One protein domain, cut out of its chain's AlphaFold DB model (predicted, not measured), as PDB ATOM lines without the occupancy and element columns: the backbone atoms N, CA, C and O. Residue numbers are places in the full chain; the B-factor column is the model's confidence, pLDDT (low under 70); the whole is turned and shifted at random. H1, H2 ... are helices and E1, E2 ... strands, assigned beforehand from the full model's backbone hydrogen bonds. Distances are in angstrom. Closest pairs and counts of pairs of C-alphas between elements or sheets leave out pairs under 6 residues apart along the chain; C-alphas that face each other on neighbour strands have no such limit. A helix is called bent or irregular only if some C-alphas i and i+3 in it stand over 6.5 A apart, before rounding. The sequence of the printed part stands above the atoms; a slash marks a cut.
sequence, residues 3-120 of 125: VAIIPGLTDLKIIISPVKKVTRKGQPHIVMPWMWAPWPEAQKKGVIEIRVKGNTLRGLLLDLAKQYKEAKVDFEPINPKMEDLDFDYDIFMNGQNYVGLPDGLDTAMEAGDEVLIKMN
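This is residues 3 to 120 of the 125 residues of an uncharacterized protein of Deltaproteobacteria bacterium RBG_13_53_10 (UniProt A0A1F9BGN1). One twisted and curled antiparallel sheet of five strands makes the core, and its longest helix, H3, is set over the hollow side of the curl, only grazing the sheet with residues 57 to 63. Two short helices, H1 and H2, sit near each other where E1 ends and E3 begins, and long unnamed stretches fill much of the rest. The printed part has 118 residues, with the elements in the order E1, E2, H1, H2, E3, H3, E4, E5; the sheet's order is E3, E1, E2, E5, E4. The class is mixed, helices and strands, with under half of the residues, 49 of 118, in named elements. The whole is compact, with a radius of gyration of the C-alphas of 13.4 A, and rounded, spanning 37 by 32 by 24 A.

E1, residues 3 to 7, and E2, residues 11 to 16, form a hairpin with a tight link; they are antiparallel at 161 degrees, and N 6 and O 13 are 2.7 A apart, within hydrogen-bond range. On the other side of E1 is the edge strand E3, residues 48 to 51, antiparallel at 148 degrees, with N 5 and O 48 at 2.8 A. E2 has E5, residues 114 to 119, as its other neighbour, antiparallel at 161 degrees, with N 14 and O 115 at 2.7 A. E5 forms a hairpin with the other edge strand, E4, residues 89 to 93, antiparallel at 169 degrees, with N 116 and O 92 at 2.8 A. From edge to edge the strands' lines turn by 75 degrees. H1, residues 33 to 36, is on the sheet at a height of 7.7 A; it lies over none of the strands, but only just, with 2 of its 4 C-alphas falling on E1. Its closest C-alpha to E1 is that of Met 35, 6.3 A from that of Pro 7. H2, residues 40 to 44, is close to H1 but not clearly touching it, the closest C-alphas, Trp 36 and Gln 43, being 6.3 A apart. H2 only grazes the sheet with residues 40 to 43, and the C-alphas of Ala 42 and Ile 48 are the closest of H2 and E3, 5.3 A apart. H3, residues 57 to 70, is apart from H2 and only just apart from H1, at 8.4 A. Each O i to N i+4 pair of H3 is within hydrogen-bond range; H2 has 0 of 1, with 1 of 2 O i to N i+3 pairs, and H1 is too short for an O i to N i+4 pair.

E1 begins at C-alpha 3, at (45.089, 20.587, 29.013), and is 12.6 A long; E2 follows with 15.8 A. H1 measures 5.9 A and H2 8.2 A; H2 is neither bent nor irregular, but only just: C-alphas 41 and 44 are 6.2 A apart. E3 is 10.1 A long. H3, of 14 residues, runs 20.1 A from C-alpha 57 at (36.996, 11.843, 31.804). E4 is 13.4 A long, and E5, 16.3 A, ends at C-alpha 119, at (27.488, 23.460, 35.895).

The C-alphas farthest apart, of Lys 25 and Lys 81, are 38.7 A apart. The printed part has no cut. The long links are E2 to H1, residues 17 to 32, H3 to E4, residues 71 to 88, and E4 to E5, residues 94 to 113. Short antiparallel pairings join residues 78 to 79 with 84 to 85, and residues 92 to 93 of E4 with 96 to 97. The mean pLDDT of the printed part is 92.4, and no printed residue is under 70.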
ATOM      1  N   VAL A   3      46.419  20.082  29.378       96.44
ATOM      2  CA  VAL A   3      45.089  20.587  29.013       96.44
ATOM      3  C   VAL A   3      45.094  22.108  28.990       96.44
ATOM      4  O   VAL A   3      45.865  22.746  29.713       96.44
ATOM      5  N   ALA A   4      44.247  22.680  28.142       96.81
ATOM      6  CA  ALA A   4      43.933  24.100  28.155       96.81
ATOM      7  C   ALA A   4      42.472  24.281  28.559       96.81
ATOM      8  O   ALA A   4      41.592  23.743  27.894       96.81
ATOM      9  N   ILE A   5      42.219  25.037  29.623       95.75
ATOM     10  CA  ILE A   5      40.877  25.313  30.136       95.75
ATOM     11  C   ILE A   5      40.525  26.757  29.798       95.75
ATOM     12  O   ILE A   5      41.298  27.689  30.041       95.75
ATOM     13  N   ILE A   6      39.341  26.931  29.233       94.19
ATOM     14  CA  ILE A   6      38.722  28.206  28.922       94.19
ATOM     15  C   ILE A   6      37.462  28.295  29.787       94.19
ATOM     16  O   ILE A   6      36.441  27.706  29.436       94.19
ATOM     17  N   PRO A   7      37.525  29.012  30.919       92.19
ATOM     18  CA  PRO A   7      36.354  29.224  31.757       92.19
ATOM     19  C   PRO A   7      35.267  30.018  31.030       92.19
ATOM     20  O   PRO A   7      35.565  31.072  30.474       92.19
ATOM     21  N   GLY A   8      34.035  29.541  31.014       88.25
ATOM     22  CA  GLY A   8      32.852  30.218  30.492       88.25
ATOM     23  C   GLY A   8      32.087  30.968  31.584       88.25
ATOM     24  O   GLY A   8      32.678  31.457  32.546       88.25
ATOM     25  N   LEU A   9      30.767  31.076  31.421       85.69
ATOM     26  CA  LEU A   9      29.893  31.668  32.442       85.69
ATOM     27  C   LEU A   9      29.541  30.630  33.513       85.69
ATOM     28  O   LEU A   9      29.721  30.876  34.701       85.69
ATOM     29  N   THR A  10      29.067  29.469  33.068       87.06
ATOM     30  CA  THR A  10      28.689  28.319  33.904       87.06
ATOM     31  C   THR A  10      29.317  27.034  33.377       87.06
ATOM     32  O   THR A  10      28.823  25.938  33.617       87.06
ATOM     33  N   ASP A  11      30.398  27.153  32.615       92.25
ATOM     34  CA  ASP A  11      31.031  26.024  31.958       92.25
ATOM     35  C   ASP A  11      32.555  26.136  31.978       92.25
ATOM     36  O   ASP A  11      33.116  27.221  32.100       92.25
ATOM     37  N   LEU A  12      33.232  24.998  31.869       94.00
ATOM     38  CA  LEU A  12      34.656  24.911  31.585       94.00
ATOM     39  C   LEU A  12      34.815  24.173  30.261       94.00
ATOM     40  O   LEU A  12      34.558  22.971  30.177       94.00
ATOM     41  N   LYS A  13      35.275  24.885  29.231       95.44
ATOM     42  CA  LYS A  13      35.697  24.269  27.975       95.44
ATOM     43  C   LYS A  13      37.160  23.868  28.079       95.44
ATOM     44  O   LYS A  13      38.025  24.710  28.303       95.44
ATOM     45  N   ILE A  14      37.448  22.592  27.891       96.56
ATOM     46  CA  ILE A  14      38.764  21.993  28.083       96.56
ATOM     47  C   ILE A  14      39.205  21.379  26.763       96.56
ATOM     48  O   ILE A  14      38.488  20.582  26.175       96.56
ATOM     49  N   ILE A  15      40.398  21.741  26.303       96.88
ATOM     50  CA  ILE A  15      41.019  21.146  25.121       96.88
ATOM     51  C   ILE A  15      42.168  20.262  25.581       96.88
ATOM     52  O   ILE A  15      43.087  20.718  26.275       96.88
ATOM     53  N   ILE A  16      42.115  18.999  25.181       97.19
ATOM     54  CA  ILE A  16      43.075  17.976  25.561       97.19
ATOM     55  C   ILE A  16      44.306  18.054  24.663       97.19
ATOM     56  O   ILE A  16      44.198  18.073  23.444       97.19
ATOM     57  N   SER A  17      45.492  18.120  25.271       95.00
ATOM     58  CA  SER A  17      46.805  18.202  24.609       95.00
ATOM     59  C   SER A  17      46.781  19.041  23.320       95.00
ATOM     60  O   SER A  17      47.068  18.521  22.239       95.00
ATOM     61  N   PRO A  18      46.407  20.334  23.407       91.50
ATOM     62  CA  PRO A  18      46.133  21.145  22.230       91.50
ATOM     63  C   PRO A  18      47.372  21.267  21.341       91.50
ATOM     64  O   PRO A  18      48.448  21.658  21.796       91.50
ATOM     65  N   VAL A  19      47.196  20.983  20.048       86.81
ATOM     66  CA  VAL A  19      48.266  21.069  19.035       86.81
ATOM     67  C   VAL A  19      48.544  22.523  18.632       86.81
ATOM     68  O   VAL A  19      49.646  22.874  18.213       86.81
ATOM     69  N   LYS A  20      47.539  23.396  18.764       87.69
ATOM     70  CA  LYS A  20      47.615  24.827  18.438       87.69
ATOM     71  C   LYS A  20      47.465  25.670  19.698       87.69
ATOM     72  O   LYS A  20      46.869  25.241  20.682       87.69
ATOM     73  N   LYS A  21      47.967  26.906  19.641       88.69
ATOM     74  CA  LYS A  21      47.777  27.882  20.718       88.69
ATOM     75  C   LYS A  21      46.283  28.114  20.949       88.69
ATOM     76  O   LYS A  21      45.576  28.553  20.042       88.69
ATOM     77  N   VAL A  22      45.831  27.847  22.168       90.75
ATOM     78  CA  VAL A  22      44.444  28.064  22.583       90.75
ATOM     79  C   VAL A  22      44.254  29.531  22.951       90.75
ATOM     80  O   VAL A  22      45.121  30.150  23.569       90.75
ATOM     81  N   THR A  23      43.131  30.116  22.536       87.06
ATOM     82  CA  THR A  23      42.772  31.501  22.865       87.06
ATOM     83  C   THR A  23      41.304  31.584  23.250       87.06
ATOM     84  O   THR A  23      40.497  30.765  22.820       87.06
ATOM     85  N   ARG A  24      40.949  32.626  24.000       85.88
ATOM     86  CA  ARG A  24      39.569  32.935  24.394       85.88
ATOM     87  C   ARG A  24      38.752  33.635  23.287       85.88
ATOM     88  O   ARG A  24      37.662  34.139  23.536       85.88
ATOM     89  N   LYS A  25      39.283  33.756  22.066       81.19
ATOM     90  CA  LYS A  25      38.640  34.535  20.998       81.19
ATOM     91  C   LYS A  25      37.260  33.948  20.665       81.19
ATOM     92  O   LYS A  25      37.163  32.770  20.344       81.19
ATOM     93  N   GLY A  26      36.219  34.782  20.718       74.81
ATOM     94  CA  GLY A  26      34.837  34.388  20.412       74.81
ATOM     95  C   GLY A  26      34.051  33.777  21.579       74.81
ATOM     96  O   GLY A  26      32.918  33.364  21.368       74.81
ATOM     97  N   GLN A  27      34.619  33.727  22.790       78.06
ATOM     98  CA  GLN A  27      33.922  33.269  23.998       78.06
ATOM     99  C   GLN A  27      33.339  34.449  24.793       78.06
ATOM    100  O   GLN A  27      33.903  35.548  24.734       78.06
ATOM    101  N   PRO A  28      32.259  34.249  25.575       71.81
ATOM    102  CA  PRO A  28      31.713  35.280  26.452       71.81
ATOM    103  C   PRO A  28      32.779  35.876  27.383       71.81
ATOM    104  O   PRO A  28      33.646  35.169  27.904       71.81
ATOM    105  N   HIS A  29      32.723  37.189  27.607       70.81
ATOM    106  CA  HIS A  29      33.640  37.882  28.522       70.81
ATOM    107  C   HIS A  29      33.242  37.753  29.993       70.81
ATOM    108  O   HIS A  29      34.061  38.026  30.868       70.81
ATOM    109  N   ILE A  30      32.005  37.334  30.263       77.06
ATOM    110  CA  ILE A  30      31.518  37.124  31.621       77.06
ATOM    111  C   ILE A  30      32.042  35.773  32.095       77.06
ATOM    112  O   ILE A  30      31.732  34.742  31.504       77.06
ATOM    113  N   VAL A  31      32.863  35.813  33.140       81.06
ATOM    114  CA  VAL A  31      33.437  34.637  33.789       81.06
ATOM    115  C   VAL A  31      33.250  34.778  35.276       81.06
ATOM    116  O   VAL A  31      33.563  35.830  35.838       81.06
ATOM    117  N   MET A  32      32.792  33.711  35.915       84.12
ATOM    118  CA  MET A  32      32.694  33.689  37.363       84.12
ATOM    119  C   MET A  32      34.101  33.716  37.984       84.12
ATOM    120  O   MET A  32      34.930  32.871  37.633       84.12
ATOM    121  N   PRO A  33      34.412  34.653  38.904       83.94
ATOM    122  CA  PRO A  33      35.765  34.806  39.448       83.94
ATOM    123  C   PRO A  33      36.342  33.527  40.064       83.94
ATOM    124  O   PRO A  33      37.530  33.254  39.903       83.94
ATOM    125  N   TRP A  34      35.497  32.716  40.710       87.38
ATOM    126  CA  TRP A  34      35.909  31.463  41.342       87.38
ATOM    127  C   TRP A  34      36.460  30.436  40.341       87.38
ATOM    128  O   TRP A  34      37.277  29.604  40.728       87.38
ATOM    129  N   MET A  35      36.118  30.514  39.046       90.56
ATOM    130  CA  MET A  35      36.653  29.593  38.032       90.56
ATOM    131  C   MET A  35      38.170  29.722  37.863       90.56
ATOM    132  O   MET A  35      38.824  28.774  37.432       90.56
ATOM    133  N   TRP A  36      38.727  30.880  38.223       92.38
ATOM    134  CA  TRP A  36      40.163  31.142  38.233       92.38
ATOM    135  C   TRP A  36      40.808  30.886  39.590       92.38
ATOM    136  O   TRP A  36      42.020  31.028  39.686       92.38
ATOM    137  N   ALA A  37      40.048  30.550  40.636       93.62
ATOM    138  CA  ALA A  37      40.571  30.477  41.999       93.62
ATOM    139  C   ALA A  37      41.814  29.576  42.145       93.62
ATOM    140  O   ALA A  37      42.730  29.991  42.855       93.62
ATOM    141  N   PRO A  38      41.927  28.421  41.453       94.94
ATOM    142  CA  PRO A  38      43.145  27.611  41.529       94.94
ATOM    143  C   PRO A  38      44.337  28.205  40.763       94.94
ATOM    144  O   PRO A  38      45.479  27.860  41.054       94.94
ATOM    145  N   TRP A  39      44.088  29.098  39.797       95.44
ATOM    146  CA  TRP A  39      45.098  29.688  38.904       95.44
ATOM    147  C   TRP A  39      44.822  31.180  38.651       95.44
ATOM    148  O   TRP A  39      44.527  31.586  37.516       95.44
ATOM    149  N   PRO A  40      44.883  32.034  39.687       93.50
ATOM    150  CA  PRO A  40      44.511  33.444  39.571       93.50
ATOM    151  C   PRO A  40      45.357  34.197  38.532       93.50
ATOM    152  O   PRO A  40      44.878  35.094  37.839       93.50
ATOM    153  N   GLU A  41      46.616  33.807  38.344       92.75
ATOM    154  CA  GLU A  41      47.519  34.371  37.343       92.75
ATOM    155  C   GLU A  41      47.077  34.107  35.895       92.75
ATOM    156  O   GLU A  41      47.404  34.890  34.993       92.75
ATOM    157  N   ALA A  42      46.311  33.038  35.655       92.31
ATOM    158  CA  ALA A  42      45.794  32.691  34.335       92.31
ATOM    159  C   ALA A  42      44.679  33.645  33.876       92.31
ATOM    160  O   ALA A  42      44.472  33.802  32.669       92.31
ATOM    161  N   GLN A  43      44.042  34.371  34.805       89.56
ATOM    162  CA  GLN A  43      42.989  35.345  34.504       89.56
ATOM    163  C   GLN A  43      43.458  36.409  33.499       89.56
ATOM    164  O   GLN A  43      42.729  36.758  32.574       89.56
ATOM    165  N   LYS A  44      44.714  36.872  33.611       87.69
ATOM    166  CA  LYS A  44      45.302  37.858  32.682       87.69
ATOM    167  C   LYS A  44      45.454  37.321  31.257       87.69
ATOM    168  O   LYS A  44      45.405  38.088  30.301       87.69
ATOM    169  N   LYS A  45      45.682  36.012  31.113       88.38
ATOM    170  CA  LYS A  45      45.855  35.337  29.816       88.38
ATOM    171  C   LYS A  45      44.520  34.877  29.228       88.38
ATOM    172  O   LYS A  45      44.431  34.667  28.022       88.38
ATOM    173  N   GLY A  46      43.500  34.703  30.070       89.38
ATOM    174  CA  GLY A  46      42.173  34.230  29.680       89.38
ATOM    175  C   GLY A  46      42.109  32.741  29.332       89.38
ATOM    176  O   GLY A  46      41.056  32.284  28.886       89.38
ATOM    177  N   VAL A  47      43.199  31.995  29.548       93.50
ATOM    178  CA  VAL A  47      43.324  30.544  29.347       93.50
ATOM    179  C   VAL A  47      44.197  29.978  30.465       93.50
ATOM    180  O   VAL A  47      45.257  30.534  30.761       93.50
ATOM    181  N   ILE A  48      43.761  28.871  31.055       95.25
ATOM    182  CA  ILE A  48      44.507  28.101  32.053       95.25
ATOM    183  C   ILE A  48      45.219  26.970  31.313       95.25
ATOM    184  O   ILE A  48      44.577  26.215  30.591       95.25
ATOM    185  N   GLU A  49      46.529  26.825  31.491       95.62
ATOM    186  CA  GLU A  49      47.281  25.696  30.937       95.62
ATOM    187  C   GLU A  49      47.909  24.895  32.074       95.62
ATOM    188  O   GLU A  49      48.813  25.385  32.749       95.62
ATOM    189  N   ILE A  50      47.456  23.656  32.262       95.44
ATOM    190  CA  ILE A  50      47.929  22.779  33.340       95.44
ATOM    191  C   ILE A  50      48.241  21.379  32.829       95.44
ATOM    192  O   ILE A  50      47.937  21.003  31.691       95.44
ATOM    193  N   ARG A  51      48.861  20.584  33.700       94.56
ATOM    194  CA  ARG A  51      48.931  19.136  33.540       94.56
ATOM    195  C   ARG A  51      47.929  18.491  34.477       94.56
ATOM    196  O   ARG A  51      48.005  18.733  35.673       94.56
ATOM    197  N   VAL A  52      47.081  17.633  33.925       92.06
ATOM    198  CA  VAL A  52      46.177  16.790  34.708       92.06
ATOM    199  C   VAL A  52      46.702  15.369  34.829       92.06
ATOM    200  O   VAL A  52      47.430  14.884  33.946       92.06
ATOM    201  N   LYS A  53      46.349  14.707  35.927       87.38
ATOM    202  CA  LYS A  53      46.596  13.277  36.140       87.38
ATOM    203  C   LYS A  53      45.449  12.449  35.552       87.38
ATOM    204  O   LYS A  53      44.295  12.840  35.626       87.38
ATOM    205  N   GLY A  54      45.784  11.299  34.970       85.88
ATOM    206  CA  GLY A  54      44.819  10.440  34.282       85.88
ATOM    207  C   GLY A  54      44.611  10.797  32.808       85.88
ATOM    208  O   GLY A  54      45.047  11.843  32.318       85.88
ATOM    209  N   ASN A  55      43.992   9.861  32.098       94.00
ATOM    210  CA  ASN A  55      43.675   9.931  30.673       94.00
ATOM    211  C   ASN A  55      42.190   9.650  30.388       94.00
ATOM    212  O   ASN A  55      41.840   9.538  29.226       94.00
ATOM    213  N   THR A  56      41.333   9.550  31.409       97.12
ATOM    214  CA  THR A  56      39.880   9.347  31.275       97.12
ATOM    215  C   THR A  56      39.108  10.567  31.762       97.12
ATOM    216  O   THR A  56      39.642  11.333  32.574       97.12
ATOM    217  N   LEU A  57      37.853  10.744  31.329       97.12
ATOM    218  CA  LEU A  57      36.996  11.843  31.804       97.12
ATOM    219  C   LEU A  57      36.915  11.877  33.337       97.12
ATOM    220  O   LEU A  57      37.131  12.927  33.939       97.12
ATOM    221  N   ARG A  58      36.718  10.728  33.991       96.69
ATOM    222  CA  ARG A  58      36.727  10.594  35.453       96.69
ATOM    223  C   ARG A  58      38.033  11.100  36.058       96.69
ATOM    224  O   ARG A  58      38.009  11.868  37.016       96.69
ATOM    225  N   GLY A  59      39.172  10.698  35.493       95.94
ATOM    226  CA  GLY A  59      40.488  11.141  35.952       95.94
ATOM    227  C   GLY A  59      40.655  12.660  35.868       95.94
ATOM    228  O   GLY A  59      41.107  13.280  36.829       95.94
ATOM    229  N   LEU A  60      40.217  13.266  34.758       96.69
ATOM    230  CA  LEU A  60      40.196  14.720  34.587       96.69
ATOM    231  C   LEU A  60      39.332  15.400  35.657       96.69
ATOM    232  O   LEU A  60      39.791  16.343  36.297       96.69
ATOM    233  N   LEU A  61      38.106  14.917  35.864       96.31
ATOM    234  CA  LEU A  61      37.159  15.500  36.816       96.31
ATOM    235  C   LEU A  61      37.677  15.433  38.255       96.31
ATOM    236  O   LEU A  61      37.623  16.432  38.968       96.31
ATOM    237  N   LEU A  62      38.244  14.296  38.662       95.88
ATOM    238  CA  LEU A  62      38.816  14.121  39.998       95.88
ATOM    239  C   LEU A  62      40.036  15.022  40.237       95.88
ATOM    240  O   LEU A  62      40.188  15.587  41.322       95.88
ATOM    241  N   ASP A  63      40.908  15.185  39.240       96.25
ATOM    242  CA  ASP A  63      42.098  16.033  39.376       96.25
ATOM    243  C   ASP A  63      41.743  17.531  39.376       96.25
ATOM    244  O   ASP A  63      42.382  18.319  40.078       96.25
ATOM    245  N   LEU A  64      40.697  17.937  38.646       95.44
ATOM    246  CA  LEU A  64      40.142  19.291  38.733       95.44
ATOM    247  C   LEU A  64      39.469  19.537  40.086       95.44
ATOM    248  O   LEU A  64      39.768  20.547  40.721       95.44
ATOM    249  N   ALA A  65      38.640  18.604  40.564       94.81
ATOM    250  CA  ALA A  65      38.014  18.662  41.890       94.81
ATOM    251  C   ALA A  65      39.032  18.863  42.999       94.81
ATOM    252  O   ALA A  65      38.880  19.740  43.848       94.81
ATOM    253  N   LYS A  66      40.137  18.124  42.939       95.62
ATOM    254  CA  LYS A  66      41.236  18.308  43.875       95.62
ATOM    255  C   LYS A  66      41.801  19.735  43.840       95.62
ATOM    256  O   LYS A  66      41.972  20.338  44.896       95.62
ATOM    257  N   GLN A  67      42.082  20.276  42.655       95.56
ATOM    258  CA  GLN A  67      42.680  21.609  42.504       95.56
ATOM    259  C   GLN A  67      41.730  22.732  42.949       95.56
ATOM    260  O   GLN A  67      42.153  23.666  43.631       95.56
ATOM    261  N   TYR A  68      40.436  22.625  42.640       94.75
ATOM    262  CA  TYR A  68      39.422  23.561  43.140       94.75
ATOM    263  C   TYR A  68      39.247  23.481  44.658       94.75
ATOM    264  O   TYR A  68      39.214  24.517  45.326       94.75
ATOM    265  N   LYS A  69      39.256  22.273  45.228       94.25
ATOM    266  CA  LYS A  69      39.196  22.068  46.678       94.25
ATOM    267  C   LYS A  69      40.396  22.667  47.411       94.25
ATOM    268  O   LYS A  69      40.223  23.288  48.458       94.25
ATOM    269  N   GLU A  70      41.603  22.546  46.856       95.94
ATOM    270  CA  GLU A  70      42.813  23.205  47.384       95.94
ATOM    271  C   GLU A  70      42.674  24.739  47.394       95.94
ATOM    272  O   GLU A  70      43.152  25.402  48.316       95.94
ATOM    273  N   ALA A  71      41.938  25.297  46.429       94.94
ATOM    274  CA  ALA A  71      41.581  26.713  46.359       94.94
ATOM    275  C   ALA A  71      40.335  27.096  47.187       94.94
ATOM    276  O   ALA A  71      39.889  28.241  47.116       94.94
ATOM    277  N   LYS A  72      39.786  26.171  47.991       94.19
ATOM    278  CA  LYS A  72      38.565  26.347  48.802       94.19
ATOM    279  C   LYS A  72      37.316  26.690  47.979       94.19
ATOM    280  O   LYS A  72      36.438  27.402  48.462       94.19
ATOM    281  N   VAL A  73      37.244  26.192  46.750       91.12
ATOM    282  CA  VAL A  73      36.045  26.254  45.913       91.12
ATOM    283  C   VAL A  73      35.360  24.898  45.949       91.12
ATOM    284  O   VAL A  73      36.016  23.866  45.800       91.12
ATOM    285  N   ASP A  74      34.046  24.920  46.144       90.12
ATOM    286  CA  ASP A  74      33.212  23.733  46.028       90.12
ATOM    287  C   ASP A  74      33.037  23.373  44.545       90.12
ATOM    288  O   ASP A  74      32.391  24.091  43.781       90.12
ATOM    289  N   PHE A  75      33.723  22.315  44.124       91.94
ATOM    290  CA  PHE A  75      33.669  21.754  42.777       91.94
ATOM    291  C   PHE A  75      33.830  20.242  42.919       91.94
ATOM    292  O   PHE A  75      34.941  19.705  42.939       91.94
ATOM    293  N   GLU A  76      32.703  19.557  43.070       93.31
ATOM    294  CA  GLU A  76      32.629  18.111  43.278       93.31
ATOM    295  C   GLU A  76      31.766  17.467  42.172       93.31
ATOM    296  O   GLU A  76      30.635  17.063  42.417       93.31
ATOM    297  N   PRO A  77      32.278  17.368  40.925       94.25
ATOM    298  CA  PRO A  77      31.521  16.831  39.793       94.25
ATOM    299  C   PRO A  77      31.246  15.328  39.882       94.25
ATOM    300  O   PRO A  77      30.357  14.840  39.200       94.25
ATOM    301  N   ILE A  78      32.013  14.576  40.676       95.12
ATOM    302  CA  ILE A  78      31.799  13.139  40.882       95.12
ATOM    303  C   ILE A  78      31.166  12.935  42.250       95.12
ATOM    304  O   ILE A  78      31.788  13.234  43.271       95.12
ATOM    305  N   ASN A  79      29.966  12.363  42.273       92.50
ATOM    306  CA  ASN A  79      29.272  12.033  43.502       92.50
ATOM    307  C   ASN A  79      29.895  10.775  44.141       92.50
ATOM    308  O   ASN A  79      29.841   9.689  43.555       92.50
ATOM    309  N   PRO A  80      30.439  10.857  45.369       84.44
ATOM    310  CA  PRO A  80      31.148   9.739  45.990       84.44
ATOM    311  C   PRO A  80      30.234   8.574  46.396       84.44
ATOM    312  O   PRO A  80      30.734   7.492  46.681       84.44
ATOM    313  N   LYS A  81      28.911   8.777  46.465       89.19
ATOM    314  CA  LYS A  81      27.950   7.715  46.808       89.19
ATOM    315  C   LYS A  81      27.483   6.935  45.587       89.19
ATOM    316  O   LYS A  81      27.153   5.762  45.719       89.19
ATOM    317  N   MET A  82      27.396   7.606  44.442       87.00
ATOM    318  CA  MET A  82      26.936   7.008  43.185       87.00
ATOM    319  C   MET A  82      28.098   6.532  42.312       87.00
ATOM    320  O   MET A  82      27.867   5.794  41.364       87.00
ATOM    321  N   GLU A  83      29.328   6.954  42.629       87.75
ATOM    322  CA  GLU A  83      30.516   6.760  41.786       87.75
ATOM    323  C   GLU A  83      30.299   7.248  40.341       87.75
ATOM    324  O   GLU A  83      30.937   6.779  39.397       87.75
ATOM    325  N   ASP A  84      29.425   8.237  40.177       94.00
ATOM    326  CA  ASP A  84      28.994   8.785  38.893       94.00
ATOM    327  C   ASP A  84      28.905  10.315  38.967       94.00
ATOM    328  O   ASP A  84      29.188  10.911  40.013       94.00
ATOM    329  N   LEU A  85      28.559  10.960  37.855       95.31
ATOM    330  CA  LEU A  85      28.422  12.406  37.775       95.31
ATOM    331  C   LEU A  85      27.338  12.908  38.737       95.31
ATOM    332  O   LEU A  85      26.244  12.346  38.823       95.31
ATOM    333  N   ASP A  86      27.640  13.983  39.455       94.62
ATOM    334  CA  ASP A  86      26.650  14.674  40.269       94.62
ATOM    335  C   ASP A  86      25.632  15.423  39.381       94.62
ATOM    336  O   ASP A  86      25.966  15.898  38.294       94.62
ATOM    337  N   PHE A  87      24.377  15.520  39.830       90.69
ATOM    338  CA  PHE A  87      23.271  16.102  39.054       90.69
ATOM    339  C   PHE A  87      23.455  17.601  38.775       90.69
ATOM    340  O   PHE A  87      22.846  18.142  37.845       90.69
ATOM    341  N   ASP A  88      24.314  18.268  39.545       91.75
ATOM    342  CA  ASP A  88      24.689  19.664  39.330       91.75
ATOM    343  C   ASP A  88      25.599  19.871  38.110       91.75
ATOM    344  O   ASP A  88      25.939  21.013  37.785       91.75
ATOM    345  N   TYR A  89      25.979  18.805  37.403       94.31
ATOM    346  CA  TYR A  89      26.908  18.866  36.284       94.31
ATOM    347  C   TYR A  89      26.373  18.134  35.053       94.31
ATOM    348  O   TYR A  89      25.705  17.111  35.142       94.31
ATOM    349  N   ASP A  90      26.752  18.633  33.879       95.88
ATOM    350  CA  ASP A  90      26.660  17.907  32.617       95.88
ATOM    351  C   ASP A  90      28.033  17.872  31.950       95.88
ATOM    352  O   ASP A  90      28.693  18.903  31.802       95.88
ATOM    353  N   ILE A  91      28.450  16.694  31.488       97.06
ATOM    354  CA  ILE A  91      29.728  16.509  30.794       97.06
ATOM    355  C   ILE A  91      29.481  16.127  29.346       97.06
ATOM    356  O   ILE A  91      28.746  15.182  29.055       97.06
ATOM    357  N   PHE A  92      30.153  16.834  28.444       98.19
ATOM    358  CA  PHE A  92      30.188  16.507  27.027       98.19
ATOM    359  C   PHE A  92      31.628  16.286  26.584       98.19
ATOM    360  O   PHE A  92      32.508  17.063  26.945       98.19
ATOM    361  N   MET A  93      31.855  15.277  25.751       97.81
ATOM    362  CA  MET A  93      33.109  15.065  25.038       97.81
ATOM    363  C   MET A  93      32.827  15.133  23.539       97.81
ATOM    364  O   MET A  93      31.942  14.441  23.041       97.81
ATOM    365  N   ASN A  94      33.519  16.018  22.824       97.06
ATOM    366  CA  ASN A  94      33.330  16.269  21.392       97.06
ATOM    367  C   ASN A  94      31.857  16.518  21.000       97.06
ATOM    368  O   ASN A  94      31.401  16.138  19.925       97.06
ATOM    369  N   GLY A  95      31.100  17.168  21.892       97.00
ATOM    370  CA  GLY A  95      29.681  17.489  21.707       97.00
ATOM    371  C   GLY A  95      28.695  16.385  22.110       97.00
ATOM    372  O   GLY A  95      27.493  16.642  22.132       97.00
ATOM    373  N   GLN A  96      29.166  15.194  22.481       97.88
ATOM    374  CA  GLN A  96      28.337  14.081  22.946       97.88
ATOM    375  C   GLN A  96      28.321  14.019  24.476       97.88
ATOM    376  O   GLN A  96      29.372  14.093  25.105       97.88
ATOM    377  N   ASN A  97      27.136  13.900  25.086       97.88
ATOM    378  CA  ASN A  97      27.009  13.752  26.540       97.88
ATOM    379  C   ASN A  97      27.668  12.438  27.003       97.88
ATOM    380  O   ASN A  97      27.561  11.430  26.302       97.88
ATOM    381  N   TYR A  98      28.315  12.449  28.174       96.69
ATOM    382  CA  TYR A  98      29.067  11.303  28.690       96.69
ATOM    383  C   TYR A  98      28.232  10.017  28.790       96.69
ATOM    384  O   TYR A  98      28.758   8.952  28.498       96.69
ATOM    385  N   VAL A  99      26.932  10.107  29.098       95.75
ATOM    386  CA  VAL A  99      26.020   8.945  29.160       95.75
ATOM    387  C   VAL A  99      25.906   8.234  27.807       95.75
ATOM    388  O   VAL A  99      25.626   7.042  27.740       95.75
ATOM    389  N   GLY A 100      26.116   8.963  26.710       96.19
ATOM    390  CA  GLY A 100      26.108   8.402  25.364       96.19
ATOM    391  C   GLY A 100      27.449   7.816  24.923       96.19
ATOM    392  O   GLY A 100      27.499   7.255  23.830       96.19
ATOM    393  N   LEU A 101      28.531   7.985  25.686       96.44
ATOM    394  CA  LEU A 101      29.845   7.444  25.336       96.44
ATOM    395  C   LEU A 101      29.918   5.951  25.699       96.44
ATOM    396  O   LEU A 101      29.356   5.566  26.724       96.44
ATOM    397  N   PRO A 102      30.636   5.114  24.923       93.50
ATOM    398  CA  PRO A 102      30.712   3.669  25.170       93.50
ATOM    399  C   PRO A 102      31.158   3.295  26.588       93.50
ATOM    400  O   PRO A 102      30.606   2.367  27.171       93.50
ATOM    401  N   ASP A 103      32.106   4.054  27.144       96.44
ATOM    402  CA  ASP A 103      32.694   3.813  28.465       96.44
ATOM    403  C   ASP A 103      32.283   4.886  29.491       96.44
ATOM    404  O   ASP A 103      32.883   5.004  30.559       96.44
ATOM    405  N   GLY A 104      31.282   5.718  29.179       96.44
ATOM    406  CA  GLY A 104      30.806   6.759  30.088       96.44
ATOM    407  C   GLY A 104      31.924   7.700  30.556       96.44
ATOM    408  O   GLY A 104      32.704   8.221  29.754       96.44
ATOM    409  N   LEU A 105      32.036   7.891  31.875       96.69
ATOM    410  CA  LEU A 105      33.114   8.670  32.502       96.69
ATOM    411  C   LEU A 105      34.497   8.010  32.398       96.69
ATOM    412  O   LEU A 105      35.513   8.679  32.572       96.69
ATOM    413  N   ASP A 106      34.568   6.719  32.111       97.12
ATOM    414  CA  ASP A 106      35.834   6.006  31.969       97.12
ATOM    415  C   ASP A 106      36.370   6.055  30.528       97.12
ATOM    416  O   ASP A 106      37.476   5.586  30.260       97.12
ATOM    417  N   THR A 107      35.653   6.744  29.630       97.50
ATOM    418  CA  THR A 107      36.111   7.046  28.270       97.50
ATOM    419  C   THR A 107      37.469   7.743  28.293       97.50
ATOM    420  O   THR A 107      37.656   8.775  28.955       97.50
ATOM    421  N   ALA A 108      38.424   7.169  27.561       96.75
ATOM    422  CA  ALA A 108      39.751   7.733  27.383       96.75
ATOM    423  C   ALA A 108      39.703   8.979  26.486       96.75
ATOM    424  O   ALA A 108      38.985   9.016  25.493       96.75
ATOM    425  N   MET A 109      40.498   9.982  26.841       95.81
ATOM    426  CA  MET A 109      40.639  11.227  26.099       95.81
ATOM    427  C   MET A 109      41.901  11.204  25.242       95.81
ATOM    428  O   MET A 109      42.980  10.803  25.695       95.81
ATOM    429  N   GLU A 110      41.787  11.740  24.037       95.19
ATOM    430  CA  GLU A 110      42.853  11.851  23.056       95.19
ATOM    431  C   GLU A 110      43.275  13.305  22.815       95.19
ATOM    432  O   GLU A 110      42.620  14.275  23.201       95.19
ATOM    433  N   ALA A 111      44.434  13.483  22.182       95.31
ATOM    434  CA  ALA A 111      44.913  14.812  21.835       95.31
ATOM    435  C   ALA A 111      43.982  15.475  20.809       95.31
ATOM    436  O   ALA A 111      43.755  14.948  19.726       95.31
ATOM    437  N   GLY A 112      43.517  16.679  21.131       94.88
ATOM    438  CA  GLY A 112      42.560  17.433  20.329       94.88
ATOM    439  C   GLY A 112      41.121  17.327  20.819       94.88
ATOM    440  O   GLY A 112      40.328  18.177  20.414       94.88
ATOM    441  N   ASP A 113      40.806  16.380  21.709       96.69
ATOM    442  CA  ASP A 113      39.461  16.259  22.266       96.69
ATOM    443  C   ASP A 113      39.035  17.530  22.995       96.69
ATOM    444  O   ASP A 113      39.827  18.214  23.658       96.69
ATOM    445  N   GLU A 114      37.746  17.821  22.882       97.06
ATOM    446  CA  GLU A 114      37.086  18.892  23.599       97.06
ATOM    447  C   GLU A 114      36.172  18.305  24.668       97.06
ATOM    448  O   GLU A 114      35.210  17.605  24.363       97.06
ATOM    449  N   VAL A 115      36.445  18.640  25.924       97.56
ATOM    450  CA  VAL A 115      35.573  18.324  27.050       97.56
ATOM    451  C   VAL A 115      34.890  19.606  27.500       97.56
ATOM    452  O   VAL A 115      35.547  20.614  27.751       97.56
ATOM    453  N   LEU A 116      33.570  19.577  27.615       97.12
ATOM    454  CA  LEU A 116      32.780  20.665  28.167       97.12
ATOM    455  C   LEU A 116      32.159  20.201  29.479       97.12
ATOM    456  O   LEU A 116      31.331  19.293  29.484       97.12
ATOM    457  N   ILE A 117      32.552  20.849  30.570       96.06
ATOM    458  CA  ILE A 117      31.932  20.686  31.884       96.06
ATOM    459  C   ILE A 117      30.925  21.812  32.035       96.06
ATOM    460  O   ILE A 117      31.335  22.964  32.127       96.06
ATOM    461  N   LYS A 118      29.631  21.516  32.053       94.44
ATOM    462  CA  LYS A 118      28.597  22.493  32.398       94.44
ATOM    463  C   LYS A 118      28.200  22.303  33.848       94.44
ATOM    464  O   LYS A 118      28.049  21.178  34.301       94.44
ATOM    465  N   MET A 119      28.023  23.411  34.545       91.06
ATOM    466  CA  MET A 119      27.488  23.460  35.895       91.06
ATOM    467  C   MET A 119      26.052  23.959  35.800       91.06
ATOM    468  O   MET A 119      25.795  25.075  35.343       91.06
ATOM    469  N   ASN A 120      25.125  23.088  36.180       85.06
ATOM    470  CA  ASN A 120      23.684  23.313  36.159       85.06
ATOM    471  C   ASN A 120      23.222  24.185  37.331       85.06
ATOM    472  O   ASN A 120      22.124  24.749  37.296       85.06
TER     473      ASN A 120